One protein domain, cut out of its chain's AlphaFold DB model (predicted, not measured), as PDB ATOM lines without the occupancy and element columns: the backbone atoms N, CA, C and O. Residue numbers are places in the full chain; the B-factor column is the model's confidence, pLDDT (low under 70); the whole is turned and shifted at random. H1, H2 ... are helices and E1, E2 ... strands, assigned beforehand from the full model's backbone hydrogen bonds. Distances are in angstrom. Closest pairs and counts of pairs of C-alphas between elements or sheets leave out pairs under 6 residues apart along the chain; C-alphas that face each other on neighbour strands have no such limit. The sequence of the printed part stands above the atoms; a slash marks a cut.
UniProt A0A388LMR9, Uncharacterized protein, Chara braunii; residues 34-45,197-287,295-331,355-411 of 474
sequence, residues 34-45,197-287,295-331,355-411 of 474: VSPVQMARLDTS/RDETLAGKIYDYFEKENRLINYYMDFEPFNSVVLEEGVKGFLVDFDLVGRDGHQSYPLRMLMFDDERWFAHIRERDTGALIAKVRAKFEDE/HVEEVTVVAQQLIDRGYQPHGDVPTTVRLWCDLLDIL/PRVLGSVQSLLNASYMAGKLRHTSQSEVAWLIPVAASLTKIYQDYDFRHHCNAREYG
ATOM      1  N   VAL A  34     288.585 362.856 392.775       95.88
ATOM      2  CA  VAL A  34     288.665 363.923 391.782       95.88
ATOM      3  C   VAL A  34     288.766 363.271 390.409       95.88
ATOM      4  O   VAL A  34     289.718 362.552 390.118       95.88
ATOM      5  N   SER A  35     287.789 363.522 389.542       96.56
ATOM      6  CA  SER A  35     287.787 363.043 388.159       96.56
ATOM      7  C   SER A  35     288.029 364.212 387.202       96.56
ATOM      8  O   SER A  35     287.122 365.015 386.966       96.56
ATOM      9  N   PRO A  36     289.245 364.362 386.652       96.25
ATOM     10  CA  PRO A  36     289.552 365.440 385.719       96.25
ATOM     11  C   PRO A  36     288.794 365.245 384.406       96.25
ATOM     12  O   PRO A  36     288.768 364.150 383.844       96.25
ATOM     13  N   VAL A  37     288.184 366.312 383.892       96.25
ATOM     14  CA  VAL A  37     287.367 366.258 382.673       96.25
ATOM     15  C   VAL A  37     288.014 367.036 381.540       96.25
ATOM     16  O   VAL A  37     288.139 366.517 380.427       96.25
ATOM     17  N   GLN A  38     288.423 368.270 381.813       95.81
ATOM     18  CA  GLN A  38     289.086 369.147 380.859       95.81
ATOM     19  C   GLN A  38     290.043 370.075 381.603       95.81
ATOM     20  O   GLN A  38     289.761 370.516 382.712       95.81
ATOM     21  N   MET A  39     291.152 370.408 380.960       95.81
ATOM     22  CA  MET A  39     292.053 371.464 381.398       95.81
ATOM     23  C   MET A  39     292.331 372.385 380.217       95.81
ATOM     24  O   MET A  39     292.506 371.920 379.095       95.81
ATOM     25  N   ALA A  40     292.354 373.687 380.450       95.06
ATOM     26  CA  ALA A  40     292.854 374.666 379.504       95.06
ATOM     27  C   ALA A  40     293.869 375.562 380.205       95.06
ATOM     28  O   ALA A  40     293.693 375.899 381.375       95.06
ATOM     29  N   ARG A  41     294.911 375.946 379.479       94.00
ATOM     30  CA  ARG A  41     295.916 376.907 379.914       94.00
ATOM     31  C   ARG A  41     295.904 378.089 378.966       94.00
ATOM     32  O   ARG A  41     295.869 377.893 377.752       94.00
ATOM     33  N   LEU A  42     296.007 379.280 379.534       94.19
ATOM     34  CA  LEU A  42     296.457 380.476 378.844       94.19
ATOM     35  C   LEU A  42     297.831 380.870 379.393       94.19
ATOM     36  O   LEU A  42     298.006 380.934 380.606       94.19
ATOM     37  N   ASP A  43     298.778 381.130 378.507       92.56
ATOM     38  CA  ASP A  43     300.109 381.624 378.821       92.56
ATOM     39  C   ASP A  43     300.459 382.751 377.852       92.56
ATOM     40  O   ASP A  43     300.737 382.527 376.673       92.56
ATOM     41  N   THR A  44     300.381 383.990 378.325       92.31
ATOM     42  CA  THR A  44     300.626 385.152 377.465       92.31
ATOM     43  C   THR A  44     302.099 385.530 377.383       92.31
ATOM     44  O   THR A  44     302.405 386.455 376.636       92.31
ATOM     45  N   SER A  45     303.006 384.824 378.075       90.50
ATOM     46  CA  SER A  45     304.452 385.106 378.031       90.50
ATOM     47  C   SER A  45     305.013 385.025 376.605       90.50
ATOM     48  O   SER A  45     305.818 385.856 376.183       90.50
ATOM     49  N   ARG A 197     284.527 377.465 372.492       90.81
ATOM     50  CA  ARG A 197     285.623 377.827 371.589       90.81
ATOM     51  C   ARG A 197     286.870 378.196 372.388       90.81
ATOM     52  O   ARG A 197     286.752 378.720 373.497       90.81
ATOM     53  N   ASP A 198     288.040 377.962 371.805       91.06
ATOM     54  CA  ASP A 198     289.327 378.226 372.455       91.06
ATOM     55  C   ASP A 198     289.473 379.717 372.803       91.06
ATOM     56  O   ASP A 198     289.810 380.046 373.936       91.06
ATOM     57  N   GLU A 199     289.036 380.627 371.922       89.81
ATOM     58  CA  GLU A 199     289.045 382.078 372.178       89.81
ATOM     59  C   GLU A 199     288.133 382.463 373.352       89.81
ATOM     60  O   GLU A 199     288.416 383.383 374.113       89.81
ATOM     61  N   THR A 200     287.022 381.740 373.528       91.81
ATOM     62  CA  THR A 200     286.097 381.980 374.647       91.81
ATOM     63  C   THR A 200     286.703 381.532 375.974       91.81
ATOM     64  O   THR A 200     286.488 382.183 376.994       91.81
ATOM     65  N   LEU A 201     287.448 380.425 375.981       93.50
ATOM     66  CA  LEU A 201     288.140 379.943 377.175       93.50
ATOM     67  C   LEU A 201     289.340 380.831 377.513       93.50
ATOM     68  O   LEU A 201     289.462 381.238 378.664       93.50
ATOM     69  N   ALA A 202     290.157 381.190 376.519       93.31
ATOM     70  CA  ALA A 202     291.264 382.131 376.671       93.31
ATOM     71  C   ALA A 202     290.778 383.466 377.251       93.31
ATOM     72  O   ALA A 202     291.290 383.910 378.275       93.31
ATOM     73  N   GLY A 203     289.715 384.046 376.678       92.06
ATOM     74  CA  GLY A 203     289.101 385.267 377.202       92.06
ATOM     75  C   GLY A 203     288.630 385.124 378.651       92.06
ATOM     76  O   GLY A 203     288.923 385.982 379.470       92.06
ATOM     77  N   LYS A 204     287.981 384.009 379.017       94.00
ATOM     78  CA  LYS A 204     287.551 383.764 380.409       94.00
ATOM     79  C   LYS A 204     288.714 383.660 381.393       94.00
ATOM     80  O   LYS A 204     288.574 384.126 382.521       94.00
ATOM     81  N   ILE A 205     289.813 383.019 380.997       95.12
ATOM     82  CA  ILE A 205     291.011 382.898 381.837       95.12
ATOM     83  C   ILE A 205     291.671 384.273 381.992       95.12
ATOM     84  O   ILE A 205     291.962 384.679 383.114       95.12
ATOM     85  N   TYR A 206     291.832 385.018 380.895       92.94
ATOM     86  CA  TYR A 206     292.408 386.363 380.912       92.94
ATOM     87  C   TYR A 206     291.571 387.345 381.742       92.94
ATOM     88  O   TYR A 206     292.103 388.038 382.600       92.94
ATOM     89  N   ASP A 207     290.250 387.363 381.540       91.25
ATOM     90  CA  ASP A 207     289.324 388.228 382.278       91.25
ATOM     91  C   ASP A 207     289.333 387.911 383.781       91.25
ATOM     92  O   ASP A 207     289.197 388.808 384.615       91.25
ATOM     93  N   TYR A 208     289.484 386.632 384.141       92.44
ATOM     94  CA  TYR A 208     289.650 386.228 385.533       92.44
ATOM     95  C   TYR A 208     290.953 386.775 386.118       92.44
ATOM     96  O   TYR A 208     290.918 387.372 387.191       92.44
ATOM     97  N   PHE A 209     292.067 386.632 385.398       89.00
ATOM     98  CA  PHE A 209     293.361 387.155 385.828       89.00
ATOM     99  C   PHE A 209     293.341 388.681 385.998       89.00
ATOM    100  O   PHE A 209     293.700 389.187 387.059       89.00
ATOM    101  N   GLU A 210     292.830 389.406 384.999       87.88
ATOM    102  CA  GLU A 210     292.649 390.862 385.057       87.88
ATOM    103  C   GLU A 210     291.848 391.279 386.288       87.88
ATOM    104  O   GLU A 210     292.205 392.234 386.980       87.88
ATOM    105  N   LYS A 211     290.775 390.548 386.593       87.38
ATOM    106  CA  LYS A 211     289.954 390.828 387.764       87.38
ATOM    107  C   LYS A 211     290.698 390.578 389.078       87.38
ATOM    108  O   LYS A 211     290.618 391.428 389.958       87.38
ATOM    109  N   GLU A 212     291.374 389.441 389.239       86.31
ATOM    110  CA  GLU A 212     292.031 389.108 390.510       86.31
ATOM    111  C   GLU A 212     293.277 389.959 390.766       86.31
ATOM    112  O   GLU A 212     293.458 390.432 391.885       86.31
ATOM    113  N   ASN A 213     294.095 390.244 389.753       83.38
ATOM    114  CA  ASN A 213     295.276 391.085 389.949       83.38
ATOM    115  C   ASN A 213     294.905 392.530 390.322       83.38
ATOM    116  O   ASN A 213     295.513 393.104 391.220       83.38
ATOM    117  N   ARG A 214     293.830 393.089 389.743       80.12
ATOM    118  CA  ARG A 214     293.293 394.391 390.187       80.12
ATOM    119  C   ARG A 214     292.935 394.400 391.676       80.12
ATOM    120  O   ARG A 214     293.090 395.431 392.325       80.12
ATOM    121  N   LEU A 215     292.459 393.273 392.214       77.06
ATOM    122  CA  LEU A 215     292.187 393.144 393.646       77.06
ATOM    123  C   LEU A 215     293.490 393.080 394.449       77.06
ATOM    124  O   LEU A 215     293.608 393.780 395.447       77.06
ATOM    125  N   ILE A 216     294.472 392.292 394.006       76.12
ATOM    126  CA  ILE A 216     295.767 392.137 394.691       76.12
ATOM    127  C   ILE A 216     296.514 393.473 394.762       76.12
ATOM    128  O   ILE A 216     296.895 393.900 395.850       76.12
ATOM    129  N   ASN A 217     296.655 394.171 393.633       74.38
ATOM    130  CA  ASN A 217     297.401 395.428 393.555       74.38
ATOM    131  C   ASN A 217     296.861 396.502 394.493       74.38
ATOM    132  O   ASN A 217     297.634 397.259 395.071       74.38
ATOM    133  N   TYR A 218     295.542 396.547 394.683       68.06
ATOM    134  CA  TYR A 218     294.931 397.492 395.607       68.06
ATOM    135  C   TYR A 218     295.358 397.271 397.063       68.06
ATOM    136  O   TYR A 218     295.459 398.229 397.824       68.06
ATOM    137  N   TYR A 219     295.587 396.019 397.467       65.81
ATOM    138  CA  TYR A 219     295.950 395.699 398.845       65.81
ATOM    139  C   TYR A 219     297.445 395.794 399.121       65.81
ATOM    140  O   TYR A 219     297.828 395.856 400.286       65.81
ATOM    141  N   MET A 220     298.277 395.763 398.082       62.59
ATOM    142  CA  MET A 220     299.665 395.365 398.258       62.59
ATOM    143  C   MET A 220     300.709 396.282 397.610       62.59
ATOM    144  O   MET A 220     301.888 395.950 397.648       62.59
ATOM    145  N   ASP A 221     300.304 397.397 396.994       65.06
ATOM    146  CA  ASP A 221     301.206 398.276 396.227       65.06
ATOM    147  C   ASP A 221     302.041 397.504 395.174       65.06
ATOM    148  O   ASP A 221     303.164 397.882 394.841       65.06
ATOM    149  N   PHE A 222     301.492 396.402 394.642       67.50
ATOM    150  CA  PHE A 222     302.147 395.604 393.600       67.50
ATOM    151  C   PHE A 222     302.212 396.376 392.287       67.50
ATOM    152  O   PHE A 222     301.381 397.252 392.009       67.50
ATOM    153  N   GLU A 223     303.183 395.996 391.452       73.81
ATOM    154  CA  GLU A 223     303.308 396.510 390.097       73.81
ATOM    155  C   GLU A 223     301.963 396.448 389.364       73.81
ATOM    156  O   GLU A 223     301.265 395.430 389.440       73.81
ATOM    157  N   PRO A 224     301.557 397.521 388.656       77.94
ATOM    158  CA  PRO A 224     300.315 397.532 387.900       77.94
ATOM    159  C   PRO A 224     300.188 396.274 387.041       77.94
ATOM    160  O   PRO A 224     301.129 395.924 386.342       77.94
ATOM    161  N   PHE A 225     299.008 395.646 387.023       80.56
ATOM    162  CA  PHE A 225     298.684 394.503 386.156       80.56
ATOM    163  C   PHE A 225     299.312 394.578 384.764       80.56
ATOM    164  O   PHE A 225     299.819 393.601 384.225       80.56
ATOM    165  N   ASN A 226     299.235 395.769 384.167       84.38
ATOM    166  CA  ASN A 226     299.713 396.002 382.820       84.38
ATOM    167  C   ASN A 226     301.231 395.837 382.706       84.38
ATOM    168  O   ASN A 226     301.676 395.357 381.675       84.38
ATOM    169  N   SER A 227     301.999 396.192 383.737       85.38
ATOM    170  CA  SER A 227     303.446 395.968 383.794       85.38
ATOM    171  C   SER A 227     303.757 394.475 383.832       85.38
ATOM    172  O   SER A 227     304.433 393.990 382.934       85.38
ATOM    173  N   VAL A 228     303.137 393.723 384.751       85.62
ATOM    174  CA  VAL A 228     303.308 392.258 384.849       85.62
ATOM    175  C   VAL A 228     302.995 391.571 383.513       85.62
ATOM    176  O   VAL A 228     303.770 390.763 383.008       85.62
ATOM    177  N   VAL A 229     301.882 391.951 382.875       86.25
ATOM    178  CA  VAL A 229     301.481 391.420 381.561       86.25
ATOM    179  C   VAL A 229     302.509 391.719 380.465       86.25
ATOM    180  O   VAL A 229     302.668 390.901 379.562       86.25
ATOM    181  N   LEU A 230     303.141 392.894 380.488       87.06
ATOM    182  CA  LEU A 230     304.116 393.308 379.476       87.06
ATOM    183  C   LEU A 230     305.482 392.651 379.694       87.06
ATOM    184  O   LEU A 230     306.126 392.234 378.732       87.06
ATOM    185  N   GLU A 231     305.915 392.545 380.943       89.38
ATOM    186  CA  GLU A 231     307.254 392.072 381.291       89.38
ATOM    187  C   GLU A 231     307.334 390.546 381.290       89.38
ATOM    188  O   GLU A 231     308.194 389.965 380.623       89.38
ATOM    189  N   GLU A 232     306.394 389.892 381.966       89.44
ATOM    190  CA  GLU A 232     306.434 388.447 382.212       89.44
ATOM    191  C   GLU A 232     305.320 387.708 381.471       89.44
ATOM    192  O   GLU A 232     305.462 386.550 381.066       89.44
ATOM    193  N   GLY A 233     304.211 388.403 381.228       90.62
ATOM    194  CA  GLY A 233     302.984 387.773 380.784       90.62
ATOM    195  C   GLY A 233     302.276 387.107 381.949       90.62
ATOM    196  O   GLY A 233     302.506 387.406 383.114       90.62
ATOM    197  N   VAL A 234     301.308 386.256 381.627       89.31
ATOM    198  CA  VAL A 234     300.359 385.756 382.617       89.31
ATOM    199  C   VAL A 234     300.077 384.305 382.324       89.31
ATOM    200  O   VAL A 234     299.835 383.936 381.169       89.31
ATOM    201  N   LYS A 235     300.061 383.488 383.374       91.69
ATOM    202  CA  LYS A 235     299.750 382.068 383.279       91.69
ATOM    203  C   LYS A 235     298.495 381.766 384.082       91.69
ATOM    204  O   LYS A 235     298.430 381.949 385.293       91.69
ATOM    205  N   GLY A 236     297.467 381.315 383.382       94.31
ATOM    206  CA  GLY A 236     296.177 381.005 383.974       94.31
ATOM    207  C   GLY A 236     295.653 379.664 383.499       94.31
ATOM    208  O   GLY A 236     295.967 379.190 382.404       94.31
ATOM    209  N   PHE A 237     294.806 379.064 384.324       96.06
ATOM    210  CA  PHE A 237     294.240 377.751 384.085       96.06
ATOM    211  C   PHE A 237     292.723 377.767 384.240       96.06
ATOM    212  O   PHE A 237     292.149 378.451 385.087       96.06
ATOM    213  N   LEU A 238     292.065 376.955 383.422       97.31
ATOM    214  CA  LEU A 238     290.691 376.531 383.622       97.31
ATOM    215  C   LEU A 238     290.689 375.017 383.766       97.31
ATOM    216  O   LEU A 238     291.103 374.306 382.852       97.31
ATOM    217  N   VAL A 239     290.189 374.524 384.891       97.56
ATOM    218  CA  VAL A 239     290.138 373.097 385.204       97.56
ATOM    219  C   VAL A 239     288.687 372.695 385.429       97.56
ATOM    220  O   VAL A 239     288.051 373.114 386.394       97.56
ATOM    221  N   ASP A 240     288.152 371.875 384.536       98.06
ATOM    222  CA  ASP A 240     286.889 371.176 384.736       98.06
ATOM    223  C   ASP A 240     287.172 369.810 385.355       98.06
ATOM    224  O   ASP A 240     287.842 368.966 384.757       98.06
ATOM    225  N   PHE A 241     286.623 369.582 386.542       98.06
ATOM    226  CA  PHE A 241     286.728 368.322 387.265       98.06
ATOM    227  C   PHE A 241     285.402 367.980 387.937       98.06
ATOM    228  O   PHE A 241     284.603 368.855 388.273       98.06
ATOM    229  N   ASP A 242     285.159 366.694 388.107       97.69
ATOM    230  CA  ASP A 242     283.982 366.168 388.771       97.69
ATOM    231  C   ASP A 242     284.417 365.589 390.122       97.69
ATOM    232  O   ASP A 242     285.349 364.785 390.176       97.69
ATOM    233  N   LEU A 243     283.756 365.983 391.211       97.25
ATOM    234  CA  LEU A 243     283.927 365.305 392.497       97.25
ATOM    235  C   LEU A 243     282.975 364.115 392.553       97.25
ATOM    236  O   LEU A 243     281.760 364.289 392.462       97.25
ATOM    237  N   VAL A 244     283.513 362.906 392.668       96.62
ATOM    238  CA  VAL A 244     282.723 361.673 392.717       96.62
ATOM    239  C   VAL A 244     282.239 361.474 394.147       96.62
ATOM    240  O   VAL A 244     283.058 361.333 395.045       96.62
ATOM    241  N   GLY A 245     280.928 361.472 394.380       95.62
ATOM    242  CA  GLY A 245     280.363 361.256 395.710       95.62
ATOM    243  C   GLY A 245     280.519 359.817 396.207       95.62
ATOM    244  O   GLY A 245     280.891 358.904 395.464       95.62
ATOM    245  N   ARG A 246     280.180 359.599 397.481       95.44
ATOM    246  CA  ARG A 246     280.266 358.293 398.158       95.44
ATOM    247  C   ARG A 246     279.523 357.155 397.458       95.44
ATOM    248  O   ARG A 246     279.927 355.998 397.555       95.44
ATOM    249  N   ASP A 247     278.426 357.467 396.778       91.31
ATOM    250  CA  ASP A 247     277.631 356.485 396.042       91.31
ATOM    251  C   ASP A 247     278.264 356.063 394.701       91.31
ATOM    252  O   ASP A 247     277.760 355.145 394.055       91.31
ATOM    253  N   GLY A 248     279.355 356.713 394.280       88.75
ATOM    254  CA  GLY A 248     280.054 356.463 393.018       88.75
ATOM    255  C   GLY A 248     279.254 356.828 391.762       88.75
ATOM    256  O   GLY A 248     279.761 356.674 390.649       88.75
ATOM    257  N   HIS A 249     278.013 357.295 391.914       83.56
ATOM    258  CA  HIS A 249     277.086 357.564 390.817       83.56
ATOM    259  C   HIS A 249     276.777 359.052 390.678       83.56
ATOM    260  O   HIS A 249     276.616 359.532 389.555       83.56
ATOM    261  N   GLN A 250     276.706 359.780 391.789       87.38
ATOM    262  CA  GLN A 250     276.513 361.218 391.789       87.38
ATOM    263  C   GLN A 250     277.875 361.906 391.691       87.38
ATOM    264  O   GLN A 250     278.678 361.869 392.623       87.38
ATOM    265  N   SER A 251     278.141 362.541 390.549       94.88
ATOM    266  CA  SER A 251     279.257 363.469 390.418       94.88
ATOM    267  C   SER A 251     278.793 364.906 390.637       94.88
ATOM    268  O   SER A 251     277.702 365.287 390.211       94.88
ATOM    269  N   TYR A 252     279.629 365.710 391.291       97.12
ATOM    270  CA  TYR A 252     279.415 367.142 391.449       97.12
ATOM    271  C   TYR A 252     280.327 367.901 390.473       97.12
ATOM    272  O   TYR A 252     281.542 367.959 390.696       97.12
ATOM    273  N   PRO A 253     279.785 368.417 389.350       97.62
ATOM    274  CA  PRO A 253     280.595 368.963 388.273       97.62
ATOM    275  C   PRO A 253     281.054 370.377 388.617       97.62
ATOM    276  O   PRO A 253     280.254 371.310 388.717       97.62
ATOM    277  N   LEU A 254     282.363 370.558 388.753       98.31
ATOM    278  CA  LEU A 254     282.975 371.828 389.110       98.31
ATOM    279  C   LEU A 254     283.862 372.357 387.981       98.31
ATOM    280  O   LEU A 254     284.364 371.617 387.129       98.31
ATOM    281  N   ARG A 255     284.030 373.675 387.974       98.25
ATOM    282  CA  ARG A 255     284.977 374.412 387.145       98.25
ATOM    283  C   ARG A 255     285.793 375.330 388.033       98.25
ATOM    284  O   ARG A 255     285.226 376.162 388.736       98.25
ATOM    285  N   MET A 256     287.103 375.221 387.951       98.31
ATOM    286  CA  MET A 256     288.051 376.114 388.594       98.31
ATOM    287  C   MET A 256     288.653 377.044 387.547       98.31
ATOM    288  O   MET A 256     289.152 376.582 386.527       98.31
ATOM    289  N   LEU A 257     288.580 378.348 387.792       97.56
ATOM    290  CA  LEU A 257     289.449 379.338 387.162       97.56
ATOM    291  C   LEU A 257     290.567 379.616 388.153       97.56
ATOM    292  O   LEU A 257     290.262 379.937 389.299       97.56
ATOM    293  N   MET A 258     291.809 379.434 387.731       95.12
ATOM    294  CA  MET A 258     292.980 379.512 388.590       95.12
ATOM    295  C   MET A 258     294.016 380.434 387.964       95.12
ATOM    296  O   MET A 258     294.282 380.370 386.764       95.12
ATOM    297  N   PHE A 259     294.579 381.290 388.800       90.12
ATOM    298  CA  PHE A 259     295.758 382.082 388.516       90.12
ATOM    299  C   PHE A 259     296.894 381.490 389.341       90.12
ATOM    300  O   PHE A 259     296.697 381.202 390.522       90.12
ATOM    301  N   ASP A 260     298.015 381.225 388.686       83.75
ATOM    302  CA  ASP A 260     299.138 380.498 389.257       83.75
ATOM    303  C   ASP A 260     300.410 381.287 388.983       83.75
ATOM    304  O   ASP A 260     300.936 381.283 387.868       83.75
ATOM    305  N   ASP A 261     300.809 382.016 390.007       74.44
ATOM    306  CA  ASP A 261     302.032 382.796 390.084       74.44
ATOM    307  C   ASP A 261     302.805 382.308 391.319       74.44
ATOM    308  O   ASP A 261     302.493 381.245 391.860       74.44
ATOM    309  N   GLU A 262     303.761 383.069 391.847       73.94
ATOM    310  CA  GLU A 262     304.360 382.783 393.166       73.94
ATOM    311  C   GLU A 262     303.310 382.496 394.262       73.94
ATOM    312  O   GLU A 262     303.592 381.830 395.260       73.94
ATOM    313  N   ARG A 263     302.077 382.972 394.048       80.00
ATOM    314  CA  ARG A 263     300.868 382.650 394.803       80.00
ATOM    315  C   ARG A 263     299.786 382.162 393.852       80.00
ATOM    316  O   ARG A 263     299.701 382.606 392.707       80.00
ATOM    317  N   TRP A 264     298.876 381.332 394.356       87.81
ATOM    318  CA  TRP A 264     297.739 380.889 393.558       87.81
ATOM    319  C   TRP A 264     296.402 381.398 394.090       87.81
ATOM    320  O   TRP A 264     296.129 381.445 395.290       87.81
ATOM    321  N   PHE A 265     295.537 381.763 393.152       91.81
ATOM    322  CA  PHE A 265     294.185 382.242 393.409       91.81
ATOM    323  C   PHE A 265     293.234 381.417 392.568       91.81
ATOM    324  O   PHE A 265     293.538 381.081 391.423       91.81
ATOM    325  N   ALA A 266     292.070 381.084 393.116       96.00
ATOM    326  CA  ALA A 266     291.104 380.309 392.358       96.00
ATOM    327  C   ALA A 266     289.657 380.659 392.676       96.00
ATOM    328  O   ALA A 266     289.278 380.894 393.823       96.00
ATOM    329  N   HIS A 267     288.809 380.606 391.653       97.12
ATOM    330  CA  HIS A 267     287.358 380.604 391.779       97.12
ATOM    331  C   HIS A 267     286.798 379.267 391.307       97.12
ATOM    332  O   HIS A 267     286.918 378.910 390.136       97.12
ATOM    333  N   ILE A 268     286.125 378.562 392.216       98.12
ATOM    334  CA  ILE A 268     285.524 377.259 391.956       98.12
ATOM    335  C   ILE A 268     284.019 377.445 391.850       98.12
ATOM    336  O   ILE A 268     283.365 377.901 392.789       98.12
ATOM    337  N   ARG A 269     283.463 377.103 390.691       98.00
ATOM    338  CA  ARG A 269     282.047 377.257 390.362       98.00
ATOM    339  C   ARG A 269     281.425 375.917 390.007       98.00
ATOM    340  O   ARG A 269     282.074 375.077 389.392       98.00
ATOM    341  N   GLU A 270     280.152 375.744 390.337       97.81
ATOM    342  CA  GLU A 270     279.354 374.648 389.799       97.81
ATOM    343  C   GLU A 270     279.244 374.834 388.286       97.81
ATOM    344  O   GLU A 270     278.879 375.910 387.799       97.81
ATOM    345  N   ARG A 271     279.611 373.798 387.531       96.50
ATOM    346  CA  ARG A 271     279.779 373.902 386.083       96.50
ATOM    347  C   ARG A 271     278.465 374.262 385.403       96.50
ATOM    348  O   ARG A 271     278.484 375.100 384.508       96.50
ATOM    349  N   ASP A 272     277.340 373.697 385.825       94.94
ATOM    350  CA  ASP A 272     276.064 373.846 385.116       94.94
ATOM    351  C   ASP A 272     275.383 375.190 385.387       94.94
ATOM    352  O   ASP A 272     274.946 375.862 384.451       94.94
ATOM    353  N   THR A 273     275.350 375.628 386.647       96.38
ATOM    354  CA  THR A 273     274.677 376.877 387.046       96.38
ATOM    355  C   THR A 273     275.605 378.092 387.027       96.38
ATOM    356  O   THR A 273     275.139 379.230 386.983       96.38
ATOM    357  N   GLY A 274     276.923 377.876 387.082       95.75
ATOM    358  CA  GLY A 274     277.914 378.931 387.285       95.75
ATOM    359  C   GLY A 274     277.951 379.484 388.715       95.75
ATOM    360  O   GLY A 274     278.674 380.458 388.957       95.75
ATOM    361  N   ALA A 275     277.202 378.893 389.654       96.81
ATOM    362  CA  ALA A 275     277.183 379.306 391.052       96.81
ATOM    363  C   ALA A 275     278.579 379.188 391.668       96.81
ATOM    364  O   ALA A 275     279.285 378.206 391.454       96.81
ATOM    365  N   LEU A 276     278.993 380.201 392.424       97.19
ATOM    366  CA  LEU A 276     280.288 380.204 393.094       97.19
ATOM    367  C   LEU A 276     280.232 379.310 394.331       97.19
ATOM    368  O   LEU A 276     279.409 379.536 395.211       97.19
ATOM    369  N   ILE A 277     281.100 378.304 394.377       97.75
ATOM    370  CA  ILE A 277     281.129 377.275 395.420       97.75
ATOM    371  C   ILE A 277     282.220 377.568 396.436       97.75
ATOM    372  O   ILE A 277     281.965 377.537 397.641       97.75
ATOM    373  N   ALA A 278     283.414 377.901 395.954       97.19
ATOM    374  CA  ALA A 278     284.554 378.224 396.793       97.19
ATOM    375  C   ALA A 278     285.489 379.232 396.116       97.19
ATOM    376  O   ALA A 278     285.423 379.458 394.902       97.19
ATOM    377  N   LYS A 279     286.359 379.834 396.924       96.12
ATOM    378  CA  LYS A 279     287.446 380.710 396.497       96.12
ATOM    379  C   LYS A 279     288.740 380.309 397.191       96.12
ATOM    380  O   LYS A 279     288.688 379.852 398.329       96.12
ATOM    381  N   VAL A 280     289.864 380.546 396.533       93.56
ATOM    382  CA  VAL A 280     291.201 380.459 397.118       93.56
ATOM    383  C   VAL A 280     291.865 381.818 396.997       93.56
ATOM    384  O   VAL A 280     291.819 382.416 395.918       93.56
ATOM    385  N   ARG A 281     292.396 382.331 398.107       90.44
ATOM    386  CA  ARG A 281     293.044 383.645 398.183       90.44
ATOM    387  C   ARG A 281     294.256 383.581 399.095       90.44
ATOM    388  O   ARG A 281     294.158 382.990 400.163       90.44
ATOM    389  N   ALA A 282     295.336 384.256 398.727       84.38
ATOM    390  CA  ALA A 282     296.408 384.542 399.671       84.38
ATOM    391  C   ALA A 282     295.893 385.479 400.777       84.38
ATOM    392  O   ALA A 282     295.244 386.491 400.489       84.38
ATOM    393  N   LYS A 283     296.158 385.127 402.035       81.94
ATOM    394  CA  LYS A 283     295.982 385.999 403.193       81.94
ATOM    395  C   LYS A 283     297.341 386.374 403.764       81.94
ATOM    396  O   LYS A 283     298.266 385.566 403.772       81.94
ATOM    397  N   PHE A 284     297.405 387.601 404.259       72.56
ATOM    398  CA  PHE A 284     298.492 388.094 405.088       72.56
ATOM    399  C   PHE A 284     298.041 387.900 406.524       72.56
ATOM    400  O   PHE A 284     296.969 388.382 406.901       72.56
ATOM    401  N   GLU A 285     298.797 387.116 407.282       70.25
ATOM    402  CA  GLU A 285     298.681 387.166 408.734       70.25
ATOM    403  C   GLU A 285     299.228 388.529 409.193       70.25
ATOM    404  O   GLU A 285     300.046 389.121 408.495       70.25
ATOM    405  N   ASP A 286     298.640 389.081 410.255       63.38
ATOM    406  CA  ASP A 286     298.584 390.513 410.593       63.38
ATOM    407  C   ASP A 286     299.872 391.349 410.397       63.38
ATOM    408  O   ASP A 286     300.984 390.841 410.452       63.38
ATOM    409  N   GLU A 287     299.680 392.676 410.275       55.16
ATOM    410  CA  GLU A 287     300.623 393.802 410.060       55.16
ATOM    411  C   GLU A 287     301.875 393.896 410.974       55.16
ATOM    412  O   GLU A 287     302.494 394.963 411.085       55.16
ATOM    413  N   HIS A 295     303.087 383.812 403.295       72.94
ATOM    414  CA  HIS A 295     301.741 383.804 402.733       72.94
ATOM    415  C   HIS A 295     301.041 382.498 403.077       72.94
ATOM    416  O   HIS A 295     301.583 381.421 402.831       72.94
ATOM    417  N   VAL A 296     299.816 382.612 403.583       81.44
ATOM    418  CA  VAL A 296     298.931 381.471 403.803       81.44
ATOM    419  C   VAL A 296     297.809 381.547 402.775       81.44
ATOM    420  O   VAL A 296     297.042 382.513 402.743       81.44
ATOM    421  N   GLU A 297     297.687 380.545 401.908       87.00
ATOM    422  CA  GLU A 297     296.566 380.466 400.978       87.00
ATOM    423  C   GLU A 297     295.328 379.907 401.675       87.00
ATOM    424  O   GLU A 297     295.310 378.791 402.186       87.00
ATOM    425  N   GLU A 298     294.244 380.672 401.675       91.25
ATOM    426  CA  GLU A 298     293.000 380.285 402.314       91.25
ATOM    427  C   GLU A 298     291.967 379.780 401.302       91.25
ATOM    428  O   GLU A 298     291.505 380.520 400.427       91.25
ATOM    429  N   VAL A 299     291.516 378.538 401.481       93.19
ATOM    430  CA  VAL A 299     290.376 377.952 400.772       93.19
ATOM    431  C   VAL A 299     289.089 378.241 401.549       93.19
ATOM    432  O   VAL A 299     288.834 377.678 402.619       93.19
ATOM    433  N   THR A 300     288.232 379.091 400.979       94.44
ATOM    434  CA  THR A 300     286.933 379.470 401.546       94.44
ATOM    435  C   THR A 300     285.770 378.898 400.747       94.44
ATOM    436  O   THR A 300     285.565 379.253 399.586       94.44
ATOM    437  N   VAL A 301     284.943 378.068 401.386       95.81
ATOM    438  CA  VAL A 301     283.669 377.597 400.819       95.81
ATOM    439  C   VAL A 301     282.582 378.643 401.058       95.81
ATOM    440  O   VAL A 301     282.262 378.958 402.199       95.81
ATOM    441  N   VAL A 302     281.982 379.159 399.983       96.44
ATOM    442  CA  VAL A 302     280.984 380.245 400.049       96.44
ATOM    443  C   VAL A 302     279.543 379.771 399.846       96.44
ATOM    444  O   VAL A 302     278.613 380.492 400.194       96.44
ATOM    445  N   ALA A 303     279.334 378.562 399.314       95.81
ATOM    446  CA  ALA A 303     277.998 378.014 399.057       95.81
ATOM    447  C   ALA A 303     277.823 376.592 399.609       95.81
ATOM    448  O   ALA A 303     277.492 375.657 398.877       95.81
ATOM    449  N   GLN A 304     278.001 376.432 400.926       96.56
ATOM    450  CA  GLN A 304     277.880 375.133 401.605       96.56
ATOM    451  C   GLN A 304     276.537 374.438 401.320       96.56
ATOM    452  O   GLN A 304     276.505 373.254 401.017       96.56
ATOM    453  N   GLN A 305     275.433 375.191 401.297       96.94
ATOM    454  CA  GLN A 305     274.101 374.633 401.034       96.94
ATOM    455  C   GLN A 305     273.953 374.006 399.638       96.94
ATOM    456  O   GLN A 305     273.105 373.135 399.457       96.94
ATOM    457  N   LEU A 306     274.715 374.472 398.639       96.31
ATOM    458  CA  LEU A 306     274.717 373.863 397.304       96.31
ATOM    459  C   LEU A 306     275.521 372.563 397.312       96.31
ATOM    460  O   LEU A 306     275.055 371.565 396.768       96.31
ATOM    461  N   ILE A 307     276.664 372.555 398.007       95.38
ATOM    462  CA  ILE A 307     277.476 371.350 398.214       95.38
ATOM    463  C   ILE A 307     276.644 370.264 398.898       95.38
ATOM    464  O   ILE A 307     276.550 369.166 398.367       95.38
ATOM    465  N   ASP A 308     275.970 370.580 400.005       94.81
ATOM    466  CA  ASP A 308     275.194 369.600 400.782       94.81
ATOM    467  C   ASP A 308     274.051 368.954 399.973       94.81
ATOM    468  O   ASP A 308     273.584 367.864 400.298       94.81
ATOM    469  N   ARG A 309     273.573 369.629 398.917       94.94
ATOM    470  CA  ARG A 309     272.536 369.114 398.005       94.94
ATOM    471  C   ARG A 309     273.117 368.316 396.840       94.94
ATOM    472  O   ARG A 309     272.468 367.389 396.362       94.94
ATOM    473  N   GLY A 310     274.282 368.729 396.340       93.19
ATOM    474  CA  GLY A 310     274.879 368.224 395.103       93.19
ATOM    475  C   GLY A 310     275.966 367.167 395.296       93.19
ATOM    476  O   GLY A 310     276.248 366.428 394.355       93.19
ATOM    477  N   TYR A 311     276.554 367.072 396.490       95.69
ATOM    478  CA  TYR A 311     277.709 366.231 396.782       95.69
ATOM    479  C   TYR A 311     277.512 365.422 398.067       95.69
ATOM    480  O   TYR A 311     277.207 365.968 399.126       95.69
ATOM    481  N   GLN A 312     277.729 364.109 397.978       95.31
ATOM    482  CA  GLN A 312     277.731 363.212 399.132       95.31
ATOM    483  C   GLN A 312     279.181 362.933 399.549       95.31
ATOM    484  O   GLN A 312     279.859 362.189 398.835       95.31
ATOM    485  N   PRO A 313     279.661 363.489 400.676       93.81
ATOM    486  CA  PRO A 313     281.041 363.296 401.104       93.81
ATOM    487  C   PRO A 313     281.317 361.835 401.466       93.81
ATOM    488  O   PRO A 313     280.455 361.134 402.014       93.81
ATOM    489  N   HIS A 314     282.539 361.383 401.197       92.00
ATOM    490  CA  HIS A 314     283.014 360.055 401.596       92.00
ATOM    491  C   HIS A 314     283.276 359.988 403.100       92.00
ATOM    492  O   HIS A 314     282.971 358.979 403.742       92.00
ATOM    493  N   GLY A 315     283.759 361.095 403.672       85.19
ATOM    494  CA  GLY A 315     284.054 361.264 405.094       85.19
ATOM    495  C   GLY A 315     285.442 360.771 405.510       85.19
ATOM    496  O   GLY A 315     285.864 361.014 406.640       85.19
ATOM    497  N   ASP A 316     286.180 360.115 404.622       78.31
ATOM    498  CA  ASP A 316     287.545 359.641 404.849       78.31
ATOM    499  C   ASP A 316     288.582 360.762 404.704       78.31
ATOM    500  O   ASP A 316     289.506 360.845 405.516       78.31
ATOM    501  N   VAL A 317     288.393 361.675 403.751       75.69
ATOM    502  CA  VAL A 317     289.286 362.819 403.524       75.69
ATOM    503  C   VAL A 317     289.253 363.809 404.703       75.69
ATOM    504  O   VAL A 317     290.314 364.026 405.291       75.69
ATOM    505  N   PRO A 318     288.095 364.330 405.173       62.56
ATOM    506  CA  PRO A 318     288.064 365.233 406.328       62.56
ATOM    507  C   PRO A 318     288.580 364.585 407.618       62.56
ATOM    508  O   PRO A 318     289.184 365.257 408.448       62.56
ATOM    509  N   THR A 319     288.364 363.276 407.790       62.88
ATOM    510  CA  THR A 319     288.854 362.538 408.967       62.88
ATOM    511  C   THR A 319     290.376 362.421 408.947       62.88
ATOM    512  O   THR A 319     291.022 362.614 409.973       62.88
ATOM    513  N   THR A 320     290.947 362.134 407.777       66.88
ATOM    514  CA  THR A 320     292.397 362.016 407.568       66.88
ATOM    515  C   THR A 320     293.079 363.360 407.806       66.88
ATOM    516  O   THR A 320     294.065 363.443 408.525       66.88
ATOM    517  N   VAL A 321     292.492 364.426 407.273       66.31
ATOM    518  CA  VAL A 321     292.998 365.786 407.409       66.31
ATOM    519  C   VAL A 321     292.900 366.332 408.832       66.31
ATOM    520  O   VAL A 321     293.848 366.946 409.307       66.31
ATOM    521  N   ARG A 322     291.770 366.139 409.523       65.69
ATOM    522  CA  ARG A 322     291.594 366.660 410.887       65.69
ATOM    523  C   ARG A 322     292.683 366.139 411.823       65.69
ATOM    524  O   ARG A 322     293.256 366.909 412.576       65.69
ATOM    525  N   LEU A 323     293.013 364.854 411.692       64.38
ATOM    526  CA  LEU A 323     294.109 364.219 412.425       64.38
ATOM    527  C   LEU A 323     295.485 364.814 412.097       64.38
ATOM    528  O   LEU A 323     296.415 364.596 412.860       64.38
ATOM    529  N   TRP A 324     295.630 365.512 410.971       65.88
ATOM    530  CA  TRP A 324     296.872 366.153 410.561       65.88
ATOM    531  C   TRP A 324     296.964 367.623 410.952       65.88
ATOM    532  O   TRP A 324     298.031 368.031 411.385       65.88
ATOM    533  N   CYS A 325     295.882 368.402 410.865       64.50
ATOM    534  CA  CYS A 325     295.876 369.759 411.425       64.50
ATOM    535  C   CYS A 325     296.233 369.716 412.917       64.50
ATOM    536  O   CYS A 325     297.119 370.439 413.353       64.50
ATOM    537  N   ASP A 326     295.664 368.748 413.647       63.44
ATOM    538  CA  ASP A 326     296.007 368.485 415.047       63.44
ATOM    539  C   ASP A 326     297.497 368.100 415.250       63.44
ATOM    540  O   ASP A 326     297.998 368.189 416.365       63.44
ATOM    541  N   LEU A 327     298.209 367.638 414.207       64.50
ATOM    542  CA  LEU A 327     299.645 367.304 414.244       64.50
ATOM    543  C   LEU A 327     300.545 368.462 413.789       64.50
ATOM    544  O   LEU A 327     301.652 368.583 414.301       64.50
ATOM    545  N   LEU A 328     300.115 369.285 412.831       63.66
ATOM    546  CA  LEU A 328     300.882 370.445 412.374       63.66
ATOM    547  C   LEU A 328     300.916 371.564 413.405       63.66
ATOM    548  O   LEU A 328     301.982 372.138 413.600       63.66
ATOM    549  N   ASP A 329     299.803 371.812 414.097       60.31
ATOM    550  CA  ASP A 329     299.760 372.776 415.204       60.31
ATOM    551  C   ASP A 329     300.777 372.412 416.307       60.31
ATOM    552  O   ASP A 329     301.161 373.261 417.099       60.31
ATOM    553  N   ILE A 330     301.239 371.154 416.354       59.16
ATOM    554  CA  ILE A 330     302.286 370.689 417.274       59.16
ATOM    555  C   ILE A 330     303.692 370.904 416.693       59.16
ATOM    556  O   ILE A 330     304.614 371.183 417.443       59.16
ATOM    557  N   LEU A 331     303.879 370.741 415.379       57.97
ATOM    558  CA  LEU A 331     305.205 370.768 414.745       57.97
ATOM    559  C   LEU A 331     305.685 372.176 414.369       57.97
ATOM    560  O   LEU A 331     306.887 372.375 414.232       57.97
ATOM    561  N   PRO A 355     299.773 353.869 411.362       76.38
ATOM    562  CA  PRO A 355     300.690 354.234 410.273       76.38
ATOM    563  C   PRO A 355     300.011 354.373 408.899       76.38
ATOM    564  O   PRO A 355     300.456 355.130 408.042       76.38
ATOM    565  N   ARG A 356     298.882 353.676 408.695       72.62
ATOM    566  CA  ARG A 356     298.046 353.790 407.490       72.62
ATOM    567  C   ARG A 356     297.396 355.166 407.318       72.62
ATOM    568  O   ARG A 356     297.248 355.622 406.187       72.62
ATOM    569  N   VAL A 357     296.998 355.809 408.413       66.88
ATOM    570  CA  VAL A 357     296.376 357.140 408.395       66.88
ATOM    571  C   VAL A 357     297.422 358.188 408.036       66.88
ATOM    572  O   VAL A 357     297.206 358.942 407.097       66.88
ATOM    573  N   LEU A 358     298.596 358.149 408.679       68.06
ATOM    574  CA  LEU A 358     299.716 359.048 408.366       68.06
ATOM    575  C   LEU A 358     300.158 358.931 406.899       68.06
ATOM    576  O   LEU A 358     300.346 359.939 406.228       68.06
ATOM    577  N   GLY A 359     300.233 357.710 406.360       73.88
ATOM    578  CA  GLY A 359     300.525 357.510 404.937       73.88
ATOM    579  C   GLY A 359     299.444 358.069 403.999       73.88
ATOM    580  O   GLY A 359     299.754 358.513 402.895       73.88
ATOM    581  N   SER A 360     298.176 358.082 404.426       69.62
ATOM    582  CA  SER A 360     297.070 358.645 403.637       69.62
ATOM    583  C   SER A 360     297.077 360.174 403.655       69.62
ATOM    584  O   SER A 360     296.875 360.781 402.608       69.62
ATOM    585  N   VAL A 361     297.396 360.776 404.804       68.25
ATOM    586  CA  VAL A 361     297.633 362.220 404.952       68.25
ATOM    587  C   VAL A 361     298.778 362.669 404.057       68.25
ATOM    588  O   VAL A 361     298.586 363.536 403.213       68.25
ATOM    589  N   GLN A 362     299.954 362.047 404.188       74.56
ATOM    590  CA  GLN A 362     301.119 362.414 403.384       74.56
ATOM    591  C   GLN A 362     300.816 362.280 401.890       74.56
ATOM    592  O   GLN A 362     301.194 363.129 401.093       74.56
ATOM    593  N   SER A 363     300.075 361.234 401.512       76.31
ATOM    594  CA  SER A 363     299.613 361.050 400.139       76.31
ATOM    595  C   SER A 363     298.688 362.176 399.673       76.31
ATOM    596  O   SER A 363     298.780 362.536 398.507       76.31
ATOM    597  N   LEU A 364     297.809 362.709 400.529       75.62
ATOM    598  CA  LEU A 364     296.927 363.836 400.200       75.62
ATOM    599  C   LEU A 364     297.707 365.147 400.083       75.62
ATOM    600  O   LEU A 364     297.437 365.942 399.189       75.62
ATOM    601  N   LEU A 365     298.693 365.361 400.950       74.94
ATOM    602  CA  LEU A 365     299.557 366.539 400.903       74.94
ATOM    603  C   LEU A 365     300.419 366.532 399.649       74.94
ATOM    604  O   LEU A 365     300.369 367.472 398.871       74.94
ATOM    605  N   ASN A 366     301.113 365.432 399.372       77.56
ATOM    606  CA  ASN A 366     301.889 365.299 398.138       77.56
ATOM    607  C   ASN A 366     300.994 365.463 396.894       77.56
ATOM    608  O   ASN A 366     301.406 366.023 395.881       77.56
ATOM    609  N   ALA A 367     299.729 365.033 396.986       75.75
ATOM    610  CA  ALA A 367     298.736 365.236 395.935       75.75
ATOM    611  C   ALA A 367     298.271 366.692 395.779       75.75
ATOM    612  O   ALA A 367     297.758 367.050 394.719       75.75
ATOM    613  N   SER A 368     298.379 367.503 396.829       78.88
ATOM    614  CA  SER A 368     297.801 368.839 396.901       78.88
ATOM    615  C   SER A 368     298.720 369.892 396.289       78.88
ATOM    616  O   SER A 368     299.952 369.855 396.365       78.88
ATOM    617  N   TYR A 369     298.103 370.886 395.669       77.50
ATOM    618  CA  TYR A 369     298.788 372.106 395.282       77.50
ATOM    619  C   TYR A 369     299.219 372.870 396.554       77.50
ATOM    620  O   TYR A 369     298.379 373.108 397.408       77.50
ATOM    621  N   MET A 370     300.508 373.212 396.709       73.62
ATOM    622  CA  MET A 370     301.058 373.963 397.866       73.62
ATOM    623  C   MET A 370     300.693 373.421 399.275       73.62
ATOM    624  O   MET A 370     300.262 374.157 400.155       73.62
ATOM    625  N   ALA A 371     300.891 372.127 399.533       58.09
ATOM    626  CA  ALA A 371     300.392 371.436 400.734       58.09
ATOM    627  C   ALA A 371     300.847 371.955 402.119       58.09
ATOM    628  O   ALA A 371     300.261 371.559 403.122       58.09
ATOM    629  N   GLY A 372     301.874 372.807 402.193       60.56
ATOM    630  CA  GLY A 372     302.425 373.320 403.456       60.56
ATOM    631  C   GLY A 372     301.892 374.682 403.908       60.56
ATOM    632  O   GLY A 372     302.247 375.110 404.996       60.56
ATOM    633  N   LYS A 373     301.082 375.371 403.093       73.19
ATOM    634  CA  LYS A 373     300.670 376.769 403.342       73.19
ATOM    635  C   LYS A 373     299.164 377.006 403.202       73.19
ATOM    636  O   LYS A 373     298.701 378.138 403.118       73.19
ATOM    637  N   LEU A 374     298.379 375.928 403.197       82.69
ATOM    638  CA  LEU A 374     296.938 375.998 402.985       82.69
ATOM    639  C   LEU A 374     296.153 376.071 404.292       82.69
ATOM    640  O   LEU A 374     296.186 375.157 405.115       82.69
ATOM    641  N   ARG A 375     295.333 377.112 404.419       86.50
ATOM    642  CA  ARG A 375     294.313 377.249 405.459       86.50
ATOM    643  C   ARG A 375     292.934 376.962 404.881       86.50
ATOM    644  O   ARG A 375     292.566 377.452 403.820       86.50
ATOM    645  N   HIS A 376     292.116 376.207 405.601       87.81
ATOM    646  CA  HIS A 376     290.747 375.902 405.183       87.81
ATOM    647  C   HIS A 376     289.757 376.539 406.160       87.81
ATOM    648  O   HIS A 376     289.812 376.276 407.358       87.81
ATOM    649  N   THR A 377     288.815 377.354 405.671       86.88
ATOM    650  CA  THR A 377     287.781 377.954 406.549       86.88
ATOM    651  C   THR A 377     286.608 377.021 406.827       86.88
ATOM    652  O   THR A 377     285.748 377.317 407.656       86.88
ATOM    653  N   SER A 378     286.550 375.893 406.120       86.75
ATOM    654  CA  SER A 378     285.455 374.936 406.176       86.75
ATOM    655  C   SER A 378     285.981 373.523 406.392       86.75
ATOM    656  O   SER A 378     286.991 373.122 405.822       86.75
ATOM    657  N   GLN A 379     285.233 372.737 407.170       87.44
ATOM    658  CA  GLN A 379     285.457 371.296 407.333       87.44
ATOM    659  C   GLN A 379     284.866 370.469 406.175       87.44
ATOM    660  O   GLN A 379     284.899 369.241 406.207       87.44
ATOM    661  N   SER A 380     284.296 371.126 405.160       91.12
ATOM    662  CA  SER A 380     283.746 370.466 403.979       91.12
ATOM    663  C   SER A 380     284.832 369.715 403.213       91.12
ATOM    664  O   SER A 380     285.853 370.296 402.858       91.12
ATOM    665  N   GLU A 381     284.577 368.449 402.882       93.00
ATOM    666  CA  GLU A 381     285.459 367.618 402.051       93.00
ATOM    667  C   GLU A 381     285.826 368.295 400.725       93.00
ATOM    668  O   GLU A 381     286.973 368.236 400.292       93.00
ATOM    669  N   VAL A 382     284.888 369.040 400.131       94.50
ATOM    670  CA  VAL A 382     285.132 369.814 398.906       94.50
ATOM    671  C   VAL A 382     286.275 370.815 399.089       94.50
ATOM    672  O   VAL A 382     287.078 370.972 398.177       94.50
ATOM    673  N   ALA A 383     286.390 371.465 400.254       93.12
ATOM    674  CA  ALA A 383     287.468 372.421 400.519       93.12
ATOM    675  C   ALA A 383     288.851 371.757 400.437       93.12
ATOM    676  O   ALA A 383     289.794 372.369 399.948       93.12
ATOM    677  N   TRP A 384     288.951 370.503 400.876       90.44
ATOM    678  CA  TRP A 384     290.187 369.718 400.906       90.44
ATOM    679  C   TRP A 384     290.530 369.078 399.563       90.44
ATOM    680  O   TRP A 384     291.698 368.868 399.255       90.44
ATOM    681  N   LEU A 385     289.521 368.806 398.732       93.75
ATOM    682  CA  LEU A 385     289.721 368.272 397.384       93.75
ATOM    683  C   LEU A 385     290.055 369.353 396.348       93.75
ATOM    684  O   LEU A 385     290.570 369.032 395.279       93.75
ATOM    685  N   ILE A 386     289.806 370.633 396.646       95.38
ATOM    686  CA  ILE A 386     290.154 371.749 395.755       95.38
ATOM    687  C   ILE A 386     291.667 371.816 395.475       95.38
ATOM    688  O   ILE A 386     292.019 371.836 394.297       95.38
ATOM    689  N   PRO A 387     292.571 371.788 396.476       93.25
ATOM    690  CA  PRO A 387     294.014 371.727 396.226       93.25
ATOM    691  C   PRO A 387     294.462 370.495 395.436       93.25
ATOM    692  O   PRO A 387     295.392 370.585 394.636       93.25
ATOM    693  N   VAL A 388     293.794 369.351 395.620       92.94
ATOM    694  CA  VAL A 388     294.053 368.144 394.820       92.94
ATOM    695  C   VAL A 388     293.640 368.374 393.371       92.94
ATOM    696  O   VAL A 388     294.387 368.042 392.467       92.94
ATOM    697  N   ALA A 389     292.485 368.986 393.106       95.69
ATOM    698  CA  ALA A 389     292.100 369.339 391.741       95.69
ATOM    699  C   ALA A 389     293.039 370.393 391.126       95.69
ATOM    700  O   ALA A 389     293.365 370.307 389.944       95.69
ATOM    701  N   ALA A 390     293.508 371.358 391.920       94.75
ATOM    702  CA  ALA A 390     294.461 372.372 391.476       94.75
ATOM    703  C   ALA A 390     295.808 371.758 391.060       94.75
ATOM    704  O   ALA A 390     296.419 372.238 390.115       94.75
ATOM    705  N   SER A 391     296.248 370.645 391.661       92.81
ATOM    706  CA  SER A 391     297.520 370.003 391.288       92.81
ATOM    707  C   SER A 391     297.545 369.431 389.865       92.81
ATOM    708  O   SER A 391     298.622 369.157 389.335       92.81
ATOM    709  N   LEU A 392     296.395 369.348 389.184       91.81
ATOM    710  CA  LEU A 392     296.342 369.067 387.746       91.81
ATOM    711  C   LEU A 392     297.162 370.071 386.923       91.81
ATOM    712  O   LEU A 392     297.745 369.684 385.910       91.81
ATOM    713  N   THR A 393     297.251 371.333 387.356       91.94
ATOM    714  CA  THR A 393     298.032 372.365 386.656       91.94
ATOM    715  C   THR A 393     299.532 372.070 386.698       91.94
ATOM    716  O   THR A 393     300.234 372.326 385.715       91.94
ATOM    717  N   LYS A 394     300.022 371.421 387.767       88.62
ATOM    718  CA  LYS A 394     301.426 371.005 387.919       88.62
ATOM    719  C   LYS A 394     301.850 369.960 386.897       88.62
ATOM    720  O   LYS A 394     303.029 369.889 386.556       88.62
ATOM    721  N   ILE A 395     300.912 369.171 386.364       84.94
ATOM    722  CA  ILE A 395     301.232 368.207 385.302       84.94
ATOM    723  C   ILE A 395     301.763 368.946 384.065       84.94
ATOM    724  O   ILE A 395     302.559 368.376 383.334       84.94
ATOM    725  N   TYR A 396     301.368 370.210 383.867       80.44
ATOM    726  CA  TYR A 396     301.783 371.034 382.736       80.44
ATOM    727  C   TYR A 396     302.889 372.058 383.057       80.44
ATOM    728  O   TYR A 396     303.573 372.549 382.163       80.44
ATOM    729  N   GLN A 397     303.055 372.476 384.312       69.25
ATOM    730  CA  GLN A 397     303.799 373.706 384.615       69.25
ATOM    731  C   GLN A 397     305.291 373.700 384.290       69.25
ATOM    732  O   GLN A 397     305.851 374.782 384.129       69.25
ATOM    733  N   ASP A 398     305.909 372.539 384.110       61.94
ATOM    734  CA  ASP A 398     307.351 372.425 383.933       61.94
ATOM    735  C   ASP A 398     307.742 372.018 382.513       61.94
ATOM    736  O   ASP A 398     307.921 370.844 382.251       61.94
ATOM    737  N   TYR A 399     308.033 372.924 381.582       57.72
ATOM    738  CA  TYR A 399     308.683 372.525 380.307       57.72
ATOM    739  C   TYR A 399     310.065 371.839 380.477       57.72
ATOM    740  O   TYR A 399     310.781 371.580 379.502       57.72
ATOM    741  N   ASP A 400     310.456 371.570 381.718       57.50
ATOM    742  CA  ASP A 400     311.625 370.831 382.123       57.50
ATOM    743  C   ASP A 400     311.296 369.401 382.597       57.50
ATOM    744  O   ASP A 400     310.140 368.991 382.714       57.50
ATOM    745  N   PHE A 401     312.356 368.640 382.877       55.09
ATOM    746  CA  PHE A 401     312.401 367.263 383.398       55.09
ATOM    747  C   PHE A 401     311.227 366.810 384.299       55.09
ATOM    748  O   PHE A 401     310.837 365.639 384.274       55.09
ATOM    749  N   ARG A 402     310.631 367.720 385.071       63.31
ATOM    750  CA  ARG A 402     309.618 367.431 386.087       63.31
ATOM    751  C   ARG A 402     308.258 366.963 385.548       63.31
ATOM    752  O   ARG A 402     307.531 366.355 386.321       63.31
ATOM    753  N   HIS A 403     307.911 367.112 384.260       62.84
ATOM    754  CA  HIS A 403     306.632 366.558 383.743       62.84
ATOM    755  C   HIS A 403     306.502 365.048 383.970       62.84
ATOM    756  O   HIS A 403     305.474 364.566 384.449       62.84
ATOM    757  N   HIS A 404     307.547 364.291 383.621       70.06
ATOM    758  CA  HIS A 404     307.554 362.843 383.812       70.06
ATOM    759  C   HIS A 404     307.506 362.476 385.297       70.06
ATOM    760  O   HIS A 404     306.808 361.531 385.671       70.06
ATOM    761  N   CYS A 405     308.203 363.245 386.139       75.62
ATOM    762  CA  CYS A 405     308.169 363.086 387.588       75.62
ATOM    763  C   CYS A 405     306.758 363.309 388.130       75.62
ATOM    764  O   CYS A 405     306.248 362.423 388.802       75.62
ATOM    765  N   ASN A 406     306.095 364.402 387.752       82.25
ATOM    766  CA  ASN A 406     304.752 364.745 388.221       82.25
ATOM    767  C   ASN A 406     303.728 363.697 387.769       82.25
ATOM    768  O   ASN A 406     302.930 363.214 388.568       82.25
ATOM    769  N   ALA A 407     303.770 363.270 386.500       85.44
ATOM    770  CA  ALA A 407     302.877 362.219 386.022       85.44
ATOM    771  C   ALA A 407     303.068 360.904 386.795       85.44
ATOM    772  O   ALA A 407     302.087 360.255 387.153       85.44
ATOM    773  N   ARG A 408     304.316 360.527 387.098       84.75
ATOM    774  CA  ARG A 408     304.629 359.339 387.903       84.75
ATOM    775  C   ARG A 408     304.222 359.506 389.368       84.75
ATOM    776  O   ARG A 408     303.660 358.574 389.936       84.75
ATOM    777  N   GLU A 409     304.472 360.670 389.957       85.75
ATOM    778  CA  GLU A 409     304.126 361.024 391.337       85.75
ATOM    779  C   GLU A 409     302.615 360.944 391.564       85.75
ATOM    780  O   GLU A 409     302.156 360.337 392.532       85.75
ATOM    781  N   TYR A 410     301.829 361.450 390.613       87.62
ATOM    782  CA  TYR A 410     300.374 361.340 390.644       87.62
ATOM    783  C   TYR A 410     299.845 359.968 390.202       87.62
ATOM    784  O   TYR A 410     298.631 359.752 390.201       87.62
ATOM    785  N   GLY A 411     300.717 359.025 389.831       91.25
ATOM    786  CA  GLY A 411     300.321 357.695 389.367       91.25
ATOM    787  C   GLY A 411     299.502 357.729 388.074       91.25
ATOM    788  O   GLY A 411     298.608 356.903 387.891       91.25
TER     789      GLY A 411
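What this domain is: This is residues 34 to 45, 197 to 287, 295 to 331 and 355 to 411 of the 474 residues of an uncharacterized protein of Chara braunii (UniProt A0A388LMR9). A twisted, curled sheet of seven strands wraps like part of a barrel round one helix, H6, while H1 crosses its opposite face. H4 and H5 meet H6 beyond the sheet, H7 folds back along the end of H6, and H2 packs on H1. The printed part has 197 residues, with seven named helices and seven named strands in the order E1 H1 H2 E2 E3 E4 E5 E6 H3 H4 H5 E7 H6 H7, of mixed class. The sheet runs E1 E2 E3 E4 E5 E6 E7, mixed; the whole is compact, with a radius of gyration of the C-alphas of 17.0 A and spans of 49 by 41 by 38 A.

Where its parts are: E1, residues 34 to 43, begins at C-alpha 34 (288.665, 363.923, 391.782), spans 24.7 A and bends by 69 degrees at residue 37. H1, residues 198 to 220, spans 32.7 A; H2 is 225 to 231. E2, 235 to 244, spans 28.2 A and E3, 251 to 260, spans 26.2 A. E4 is 264 to 270, E5 276 to 283, E6 296 to 301 and H3 304 to 310. H4, 316 to 331, spans 23.1 A; H5 is 355 to 367 and E7 374 to 376. H6, 381 to 397, spans 26.0 A; H7, 402 to 409, ends at C-alpha 409 (304.126, 361.024, 391.337).

How they stand to each other: E2 E3 E4 E5 form a meander, each strand the antiparallel neighbour of the one before. E1 and E2 are antiparallel, with N 35 and O 242 2.8 A apart; E6 and E7 are parallel, with N 375 and O 297 2.8 A apart. The sheet curls round H6, and the C-alphas of Val 34 and Ala 389 are the closest of E1 and H6, 6.4 A apart. H1 is on the opposite face from H6, across the strands, at a height over the sheet of 8.4 A. H3 is on the sheet, only just over E5, where 3 of its C-alphas fall. H2 touches H1, closest C-alphas Asn 213 and Phe 225, 6.1 A. H4 touches H5, about perpendicular at 89 degrees, closest C-alphas Thr 320 and Val 361, 5.9 A. H6 and H7 form a helical hairpin, closest C-alphas Ile 395 and Asn 406, 5.7 A. Every O i to N i+4 pair is within hydrogen-bond range in H2, H5 and H7, against 17 of 19 in H1, 2 of 3 in H3, 9 of 12 in H4 and 6 of 13 in H6, which has 12 of 14 O i to N i+3 pairs within range.

The domain as a whole: The C-alphas farthest apart, Asn 226 and Pro 355, are 50.0 A apart. Three cuts leave C-alpha gaps of 21.2 A from 45 to 197, 12.4 A from 287 to 295 and 17.7 A from 331 to 355. Of the links that are printed whole, none is long. Mean pLDDT of the printed part is 84.7; 34 residues are under 70, among them 318 to 331 and 397 to 403.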